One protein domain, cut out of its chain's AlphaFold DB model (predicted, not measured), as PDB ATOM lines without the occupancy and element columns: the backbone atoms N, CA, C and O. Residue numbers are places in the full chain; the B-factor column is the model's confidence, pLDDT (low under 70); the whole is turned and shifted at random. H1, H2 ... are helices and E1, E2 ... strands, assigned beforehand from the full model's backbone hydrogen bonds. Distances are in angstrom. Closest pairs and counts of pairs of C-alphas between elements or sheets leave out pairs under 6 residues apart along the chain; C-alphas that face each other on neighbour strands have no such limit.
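This is residues 306 to 368 of the 369 residues of the protein "Hypothetical protein" of Adineta steineri (UniProt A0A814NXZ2). Two helices, H1 and H3, pack on each other as a pair running opposite ways, with the short helix H2 in the connection between them and close to H1; off to one side of this pair is a small two-stranded hairpin, E1 and E2. The long link of the hairpin reaches away from the helices, and its residues 357 to 362 stick out. The printed part has 63 residues with three named helices and two named strands, in the order H1, H2, H3, E1, E2; the one sheet has the order E1 - E2, antiparallel, and the class is mostly helix. The whole is compact, with a radius of gyration of the C-alphas of 12.0 A, and the C-alphas span 34 by 25 by 17 A.

The sheet is a hairpin of E1, residues 349 to 351, and E2, residues 365 to 367, antiparallel neighbours whose directions differ by 165 degrees. N 350 and O 366 are 3.1 A apart and N 366 and O 350 are 2.9 A apart, both within hydrogen-bond range. C-alphas 351 and 365, which face each other, are 4.2 A apart. H1, residues 310 to 321, is apart from E1 and from E2. H3, residues 335 to 345, is apart from E2. H1 and H3 touch, their closest C-alphas being those of Ala 315 and Cys 338 at 4.8 A. They run opposite ways at a steep tilt of 39 degrees. H2, residues 329 to 332, is close to H1 but not clearly touching; their closest C-alphas, those of Cys 318 and Cys 329, are 5.4 A apart. H2 is only just apart from H3, the closest C-alphas being 8.3 A apart. In H1 and H3 every O i to N i+4 pair is within hydrogen-bond range; H2 is too short for such a pair.

E1 is 7.2 A from first to last C-alpha and E2 is 6.5 A, with C-alpha 367 at (-47.815, -106.606, -21.875). H1 is 15.7 A long and begins with C-alpha 310 at (-62.808, -114.405, -27.581). H2 is 5.0 A long. H3 is 15.4 A long and ends with C-alpha 345 at (-60.834, -108.482, -19.955).

The two C-alphas farthest apart, those of Asp 331 in H2 and Phe 359, are 34.8 A apart. The printed part has no cut. The link from E1 to E2 is long, with 13 residues, and within it residues 357 to 362 stand free. The links from H2 to H3 and from H3 to E1 are tight, and that from H1 to H2 is short. The mean pLDDT of the printed part is 81.5; residues 322 to 328 and 358 to 360 are under 70.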
ATOM      1  N   GLN A 306     -55.282-120.026 -26.368       83.94
ATOM      2  CA  GLN A 306     -56.302-120.643 -25.505       83.94
ATOM      3  C   GLN A 306     -56.537-119.893 -24.184       83.94
ATOM      4  O   GLN A 306     -57.642-119.937 -23.649       83.94
ATOM      5  N   ASN A 307     -55.529-119.176 -23.683       84.81
ATOM      6  CA  ASN A 307     -55.606-118.431 -22.425       84.81
ATOM      7  C   ASN A 307     -56.270-117.052 -22.574       84.81
ATOM      8  O   ASN A 307     -56.377-116.315 -21.596       84.81
ATOM      9  N   VAL A 308     -56.697-116.686 -23.785       89.69
ATOM     10  CA  VAL A 308     -57.283-115.382 -24.098       89.69
ATOM     11  C   VAL A 308     -58.758-115.557 -24.466       89.69
ATOM     12  O   VAL A 308     -59.124-116.426 -25.264       89.69
ATOM     13  N   SER A 309     -59.625-114.731 -23.873       90.56
ATOM     14  CA  SER A 309     -61.060-114.750 -24.171       90.56
ATOM     15  C   SER A 309     -61.329-114.323 -25.620       90.56
ATOM     16  O   SER A 309     -60.574-113.544 -26.202       90.56
ATOM     17  N   ASP A 310     -62.426-114.802 -26.214       88.81
ATOM     18  CA  ASP A 310     -62.808-114.405 -27.581       88.81
ATOM     19  C   ASP A 310     -63.065-112.902 -27.697       88.81
ATOM     20  O   ASP A 310     -62.770-112.295 -28.728       88.81
ATOM     21  N   HIS A 311     -63.571-112.300 -26.623       89.69
ATOM     22  CA  HIS A 311     -63.861-110.877 -26.548       89.69
ATOM     23  C   HIS A 311     -62.566-110.047 -26.555       89.69
ATOM     24  O   HIS A 311     -62.404-109.173 -27.406       89.69
ATOM     25  N   CYS A 312     -61.586-110.413 -25.716       90.56
ATOM     26  CA  CYS A 312     -60.245-109.824 -25.732       90.56
ATOM     27  C   CYS A 312     -59.550-110.018 -27.091       90.56
ATOM     28  O   CYS A 312     -59.056-109.057 -27.681       90.56
ATOM     29  N   TRP A 313     -59.541-111.247 -27.620       89.44
ATOM     30  CA  TRP A 313     -58.877-111.564 -28.887       89.44
ATOM     31  C   TRP A 313     -59.459-110.765 -30.057       89.44
ATOM     32  O   TRP A 313     -58.726-110.273 -30.914       89.44
ATOM     33  N   SER A 314     -60.785-110.614 -30.091       87.69
ATOM     34  CA  SER A 314     -61.477-109.850 -31.132       87.69
ATOM     35  C   SER A 314     -61.215-108.351 -31.004       87.69
ATOM     36  O   SER A 314     -60.917-107.713 -32.009       87.69
ATOM     37  N   ALA A 315     -61.219-107.802 -29.784       88.69
ATOM     38  CA  ALA A 315     -60.882-106.398 -29.553       88.69
ATOM     39  C   ALA A 315     -59.437-106.085 -29.969       88.69
ATOM     40  O   ALA A 315     -59.193-105.096 -30.658       88.69
ATOM     41  N   PHE A 316     -58.487-106.963 -29.631       87.69
ATOM     42  CA  PHE A 316     -57.081-106.790 -29.996       87.69
ATOM     43  C   PHE A 316     -56.859-106.888 -31.512       87.69
ATOM     44  O   PHE A 316     -56.186-106.033 -32.090       87.69
ATOM     45  N   LYS A 317     -57.510-107.853 -32.186       85.50
ATOM     46  CA  LYS A 317     -57.564-107.903 -33.659       85.50
ATOM     47  C   LYS A 317     -58.096-106.594 -34.241       85.50
ATOM     48  O   LYS A 317     -57.492-106.061 -35.163       85.50
ATOM     49  N   CYS A 318     -59.170-106.044 -33.686       83.88
ATOM     50  CA  CYS A 318     -59.753-104.802 -34.182       83.88
ATOM     51  C   CYS A 318     -58.898-103.555 -33.934       83.88
ATOM     52  O   CYS A 318     -58.987-102.614 -34.710       83.88
ATOM     53  N   ILE A 319     -58.014-103.529 -32.938       83.56
ATOM     54  CA  ILE A 319     -57.048-102.427 -32.808       83.56
ATOM     55  C   ILE A 319     -55.879-102.586 -33.783       83.56
ATOM     56  O   ILE A 319     -55.497-101.622 -34.439       83.56
ATOM     57  N   ILE A 320     -55.311-103.788 -33.885       78.69
ATOM     58  CA  ILE A 320     -54.074-104.012 -34.647       78.69
ATOM     59  C   ILE A 320     -54.326-104.085 -36.161       78.69
ATOM     60  O   ILE A 320     -53.493-103.640 -36.945       78.69
ATOM     61  N   ILE A 321     -55.473-104.625 -36.581       71.88
ATOM     62  CA  ILE A 321     -55.765-104.954 -37.986       71.88
ATOM     63  C   ILE A 321     -56.678-103.898 -38.655       71.88
ATOM     64  O   ILE A 321     -56.789-103.880 -39.880       71.88
ATOM     65  N   SER A 322     -57.323-102.981 -37.908       56.16
ATOM     66  CA  SER A 322     -58.379-102.089 -38.454       56.16
ATOM     67  C   SER A 322     -57.948-100.979 -39.418       56.16
ATOM     68  O   SER A 322     -58.801-100.206 -39.857       56.16
ATOM     69  N   ASN A 323     -56.707-100.961 -39.906       50.78
ATOM     70  CA  ASN A 323     -56.366-100.200 -41.116       50.78
ATOM     71  C   ASN A 323     -56.866-100.907 -42.401       50.78
ATOM     72  O   ASN A 323     -56.115-101.102 -43.350       50.78
ATOM     73  N   GLY A 324     -58.157-101.271 -42.435       49.50
ATOM     74  CA  GLY A 324     -58.901-101.592 -43.662       49.50
ATOM     75  C   GLY A 324     -59.215-103.063 -43.958       49.50
ATOM     76  O   GLY A 324     -59.856-103.323 -44.973       49.50
ATOM     77  N   LEU A 325     -58.823-104.029 -43.118       53.25
ATOM     78  CA  LEU A 325     -58.917-105.453 -43.491       53.25
ATOM     79  C   LEU A 325     -60.165-106.203 -42.987       53.25
ATOM     80  O   LEU A 325     -60.555-107.190 -43.605       53.25
ATOM     81  N   ILE A 326     -60.827-105.761 -41.909       57.47
ATOM     82  CA  ILE A 326     -61.944-106.510 -41.295       57.47
ATOM     83  C   ILE A 326     -63.148-105.583 -41.060       57.47
ATOM     84  O   ILE A 326     -63.171-104.813 -40.101       57.47
ATOM     85  N   SER A 327     -64.180-105.685 -41.907       59.59
ATOM     86  CA  SER A 327     -65.423-104.895 -41.792       59.59
ATOM     87  C   SER A 327     -66.174-105.119 -40.472       59.59
ATOM     88  O   SER A 327     -66.820-104.202 -39.972       59.59
ATOM     89  N   ILE A 328     -66.028-106.309 -39.880       65.94
ATOM     90  CA  ILE A 328     -66.678-106.732 -38.626       65.94
ATOM     91  C   ILE A 328     -66.271-105.855 -37.433       65.94
ATOM     92  O   ILE A 328     -67.025-105.733 -36.472       65.94
ATOM     93  N   CYS A 329     -65.102-105.210 -37.479       74.81
ATOM     94  CA  CYS A 329     -64.629-104.408 -36.355       74.81
ATOM     95  C   CYS A 329     -65.497-103.178 -36.082       74.81
ATOM     96  O   CYS A 329     -65.685-102.839 -34.919       74.81
ATOM     97  N   ASN A 330     -66.095-102.585 -37.119       70.06
ATOM     98  CA  ASN A 330     -67.005-101.449 -36.955       70.06
ATOM     99  C   ASN A 330     -68.287-101.821 -36.195       70.06
ATOM    100  O   ASN A 330     -68.852-100.973 -35.512       70.06
ATOM    101  N   ASP A 331     -68.727-103.078 -36.298       74.88
ATOM    102  CA  ASP A 331     -69.928-103.573 -35.619       74.88
ATOM    103  C   ASP A 331     -69.620-104.140 -34.222       74.88
ATOM    104  O   ASP A 331     -70.509-104.214 -33.373       74.88
ATOM    105  N   PHE A 332     -68.373-104.562 -33.975       82.19
ATOM    106  CA  PHE A 332     -67.966-105.213 -32.727       82.19
ATOM    107  C   PHE A 332     -67.581-104.217 -31.624       82.19
ATOM    108  O   PHE A 332     -68.122-104.282 -30.521       82.19
ATOM    109  N   CYS A 333     -66.643-103.309 -31.896       80.00
ATOM    110  CA  CYS A 333     -66.257-102.263 -30.955       80.00
ATOM    111  C   CYS A 333     -65.661-101.061 -31.690       80.00
ATOM    112  O   CYS A 333     -64.870-101.195 -32.620       80.00
ATOM    113  N   ASN A 334     -65.999 -99.861 -31.229       77.12
ATOM    114  CA  ASN A 334     -65.327 -98.645 -31.675       77.12
ATOM    115  C   ASN A 334     -63.922 -98.618 -31.051       77.12
ATOM    116  O   ASN A 334     -63.742 -99.175 -29.971       77.12
ATOM    117  N   GLY A 335     -62.934 -97.950 -31.661       76.19
ATOM    118  CA  GLY A 335     -61.539 -97.979 -31.182       76.19
ATOM    119  C   GLY A 335     -61.371 -97.771 -29.665       76.19
ATOM    120  O   GLY A 335     -60.671 -98.545 -29.018       76.19
ATOM    121  N   GLU A 336     -62.082 -96.809 -29.067       82.69
ATOM    122  CA  GLU A 336     -62.076 -96.585 -27.609       82.69
ATOM    123  C   GLU A 336     -62.704 -97.731 -26.801       82.69
ATOM    124  O   GLU A 336     -62.235 -98.061 -25.713       82.69
ATOM    125  N   ASP A 337     -63.767 -98.347 -27.311       85.50
ATOM    126  CA  ASP A 337     -64.434 -99.462 -26.642       85.50
ATOM    127  C   ASP A 337     -63.596-100.739 -26.740       85.50
ATOM    128  O   ASP A 337     -63.507-101.482 -25.764       85.50
ATOM    129  N   CYS A 338     -62.883-100.946 -27.853       88.19
ATOM    130  CA  CYS A 338     -61.902-102.020 -27.972       88.19
ATOM    131  C   CYS A 338     -60.778-101.866 -26.935       88.19
ATOM    132  O   CYS A 338     -60.394-102.850 -26.306       88.19
ATOM    133  N   ILE A 339     -60.285-100.639 -26.710       88.06
ATOM    134  CA  ILE A 339     -59.267-100.366 -25.679       88.06
ATOM    135  C   ILE A 339     -59.808-100.738 -24.295       88.06
ATOM    136  O   ILE A 339     -59.136-101.454 -23.559       88.06
ATOM    137  N   LYS A 340     -61.045-100.347 -23.961       89.88
ATOM    138  CA  LYS A 340     -61.670-100.710 -22.675       89.88
ATOM    139  C   LYS A 340     -61.832-102.220 -22.510       89.88
ATOM    140  O   LYS A 340     -61.653-102.725 -21.405       89.88
ATOM    141  N   ILE A 341     -62.192-102.944 -23.571       90.12
ATOM    142  CA  ILE A 341     -62.270-104.413 -23.529       90.12
ATOM    143  C   ILE A 341     -60.886-104.989 -23.221       90.12
ATOM    144  O   ILE A 341     -60.756-105.846 -22.349       90.12
ATOM    145  N   ILE A 342     -59.842-104.473 -23.873       90.25
ATOM    146  CA  ILE A 342     -58.469-104.930 -23.646       90.25
ATOM    147  C   ILE A 342     -58.019-104.639 -22.210       90.25
ATOM    148  O   ILE A 342     -57.474-105.507 -21.532       90.25
ATOM    149  N   GLU A 343     -58.311-103.450 -21.696       90.12
ATOM    150  CA  GLU A 343     -57.960-103.064 -20.331       90.12
ATOM    151  C   GLU A 343     -58.738-103.826 -19.253       90.12
ATOM    152  O   GLU A 343     -58.219-104.005 -18.154       90.12
ATOM    153  N   ASN A 344     -59.955-104.295 -19.518       90.12
ATOM    154  CA  ASN A 344     -60.777-104.936 -18.485       90.12
ATOM    155  C   ASN A 344     -60.761-106.465 -18.545       90.12
ATOM    156  O   ASN A 344     -60.893-107.113 -17.509       90.12
ATOM    157  N   GLU A 345     -60.611-107.048 -19.735       90.81
ATOM    158  CA  GLU A 345     -60.834-108.482 -19.955       90.81
ATOM    159  C   GLU A 345     -59.607-109.239 -20.468       90.81
ATOM    160  O   GLU A 345     -59.572-110.468 -20.363       90.81
ATOM    161  N   CYS A 346     -58.603-108.552 -21.026       91.81
ATOM    162  CA  CYS A 346     -57.391-109.232 -21.467       91.81
ATOM    163  C   CYS A 346     -56.457-109.568 -20.293       91.81
ATOM    164  O   CYS A 346     -56.331-108.766 -19.360       91.81
ATOM    165  N   PRO A 347     -55.743-110.710 -20.363       92.06
ATOM    166  CA  PRO A 347     -54.646-111.015 -19.449       92.06
ATOM    167  C   PRO A 347     -53.558-109.934 -19.470       92.06
ATOM    168  O   PRO A 347     -53.346-109.284 -20.494       92.06
ATOM    169  N   ASP A 348     -52.816-109.808 -18.367       91.00
ATOM    170  CA  ASP A 348     -51.716-108.838 -18.250       91.00
ATOM    171  C   ASP A 348     -50.599-109.085 -19.271       91.00
ATOM    172  O   ASP A 348     -49.931-108.145 -19.695       91.00
ATOM    173  N   MET A 349     -50.412-110.339 -19.691       90.75
ATOM    174  CA  MET A 349     -49.471-110.702 -20.742       90.75
ATOM    175  C   MET A 349     -49.996-111.872 -21.574       90.75
ATOM    176  O   MET A 349     -50.459-112.875 -21.025       90.75
ATOM    177  N   PHE A 350     -49.904-111.766 -22.899       91.19
ATOM    178  CA  PHE A 350     -50.211-112.866 -23.818       91.19
ATOM    179  C   PHE A 350     -49.534-112.680 -25.182       91.19
ATOM    180  O   PHE A 350     -49.229-111.563 -25.594       91.19
ATOM    181  N   TYR A 351     -49.313-113.786 -25.897       89.50
ATOM    182  CA  TYR A 351     -48.809-113.761 -27.274       89.50
ATOM    183  C   TYR A 351     -49.908-113.376 -28.262       89.50
ATOM    184  O   TYR A 351     -51.005-113.946 -28.222       89.50
ATOM    185  N   PHE A 352     -49.593-112.439 -29.153       86.69
ATOM    186  CA  PHE A 352     -50.476-112.003 -30.226       86.69
ATOM    187  C   PHE A 352     -49.645-111.615 -31.455       86.69
ATOM    188  O   PHE A 352     -48.949-110.600 -31.401       86.69
ATOM    189  N   PRO A 353     -49.717-112.364 -32.570       86.12
ATOM    190  CA  PRO A 353     -50.489-113.595 -32.789       86.12
ATOM    191  C   PRO A 353     -49.978-114.779 -31.943       86.12
ATOM    192  O   PRO A 353     -48.926-114.703 -31.314       86.12
ATOM    193  N   ALA A 354     -50.724-115.891 -31.917       86.25
ATOM    194  CA  ALA A 354     -50.332-117.094 -31.168       86.25
ATOM    195  C   ALA A 354     -49.297-117.972 -31.905       86.25
ATOM    196  O   ALA A 354     -48.940-119.045 -31.419       86.25
ATOM    197  N   VAL A 355     -48.829-117.521 -33.069       85.38
ATOM    198  CA  VAL A 355     -47.829-118.183 -33.914       85.38
ATOM    199  C   VAL A 355     -46.605-117.283 -34.115       85.38
ATOM    200  O   VAL A 355     -46.713-116.071 -33.905       85.38
ATOM    201  N   PRO A 356     -45.446-117.843 -34.510       81.31
ATOM    202  CA  PRO A 356     -44.288-117.042 -34.880       81.31
ATOM    203  C   PRO A 356     -44.609-116.076 -36.026       81.31
ATOM    204  O   PRO A 356     -45.298-116.443 -36.973       81.31
ATOM    205  N   VAL A 357     -44.083-114.854 -35.948       76.94
ATOM    206  CA  VAL A 357     -44.221-113.835 -37.004       76.94
ATOM    207  C   VAL A 357     -43.012-113.769 -37.934       76.94
ATOM    208  O   VAL A 357     -43.141-113.269 -39.045       76.94
ATOM    209  N   LEU A 358     -41.842-114.233 -37.480       69.81
ATOM    210  CA  LEU A 358     -40.589-114.220 -38.241       69.81
ATOM    211  C   LEU A 358     -39.730-115.444 -37.891       69.81
ATOM    212  O   LEU A 358     -39.663-115.846 -36.722       69.81
ATOM    213  N   PHE A 359     -39.050-115.994 -38.901       68.19
ATOM    214  CA  PHE A 359     -38.036-117.055 -38.790       68.19
ATOM    215  C   PHE A 359     -38.483-118.327 -38.051       68.19
ATOM    216  O   PHE A 359     -37.662-119.047 -37.489       68.19
ATOM    217  N   GLY A 360     -39.790-118.562 -37.935       69.50
ATOM    218  CA  GLY A 360     -40.347-119.697 -37.198       69.50
ATOM    219  C   GLY A 360     -40.161-119.689 -35.676       69.50
ATOM    220  O   GLY A 360     -40.629-120.608 -35.010       69.50
ATOM    221  N   HIS A 361     -39.535-118.664 -35.089       76.56
ATOM    222  CA  HIS A 361     -39.252-118.636 -33.646       76.56
ATOM    223  C   HIS A 361     -39.425-117.269 -32.971       76.56
ATOM    224  O   HIS A 361     -39.330-117.180 -31.745       76.56
ATOM    225  N   ILE A 362     -39.685-116.197 -33.725       82.56
ATOM    226  CA  ILE A 362     -39.928-114.869 -33.153       82.56
ATOM    227  C   ILE A 362     -41.421-114.687 -32.894       82.56
ATOM    228  O   ILE A 362     -42.230-114.747 -33.817       82.56
ATOM    229  N   TYR A 363     -41.775-114.394 -31.643       87.06
ATOM    230  CA  TYR A 363     -43.145-114.126 -31.208       87.06
ATOM    231  C   TYR A 363     -43.312-112.673 -30.776       87.06
ATOM    232  O   TYR A 363     -42.406-112.074 -30.193       87.06
ATOM    233  N   LEU A 364     -44.506-112.133 -30.999       87.75
ATOM    234  CA  LEU A 364     -44.928-110.857 -30.434       87.75
ATOM    235  C   LEU A 364     -45.775-111.112 -29.187       87.75
ATOM    236  O   LEU A 364     -46.653-111.979 -29.179       87.75
ATOM    237  N   ALA A 365     -45.506-110.356 -28.127       89.25
ATOM    238  CA  ALA A 365     -46.254-110.416 -26.881       89.25
ATOM    239  C   ALA A 365     -46.794-109.031 -26.529       89.25
ATOM    240  O   ALA A 365     -46.101-108.023 -26.668       89.25
ATOM    241  N   TYR A 366     -48.035-109.004 -26.060       89.25
ATOM    242  CA  TYR A 366     -48.617-107.851 -25.398       89.25
ATOM    243  C   TYR A 366     -48.319-107.930 -23.903       89.25
ATOM    244  O   TYR A 366     -48.458-108.998 -23.305       89.25
ATOM    245  N   GLU A 367     -47.948-106.796 -23.315       90.25
ATOM    246  CA  GLU A 367     -47.815-106.606 -21.875       90.25
ATOM    247  C   GLU A 367     -48.551-105.326 -21.476       90.25
ATOM    248  O   GLU A 367     -48.331-104.250 -22.045       90.25
ATOM    249  N   LYS A 368     -49.439-105.454 -20.496       87.31
ATOM    250  CA  LYS A 368     -50.204-104.354 -19.927       87.31
ATOM    251  C   LYS A 368     -49.315-103.535 -18.995       87.31
ATOM    252  O   LYS A 368     -48.598-104.096 -18.170       87.31
TER     253      LYS A 368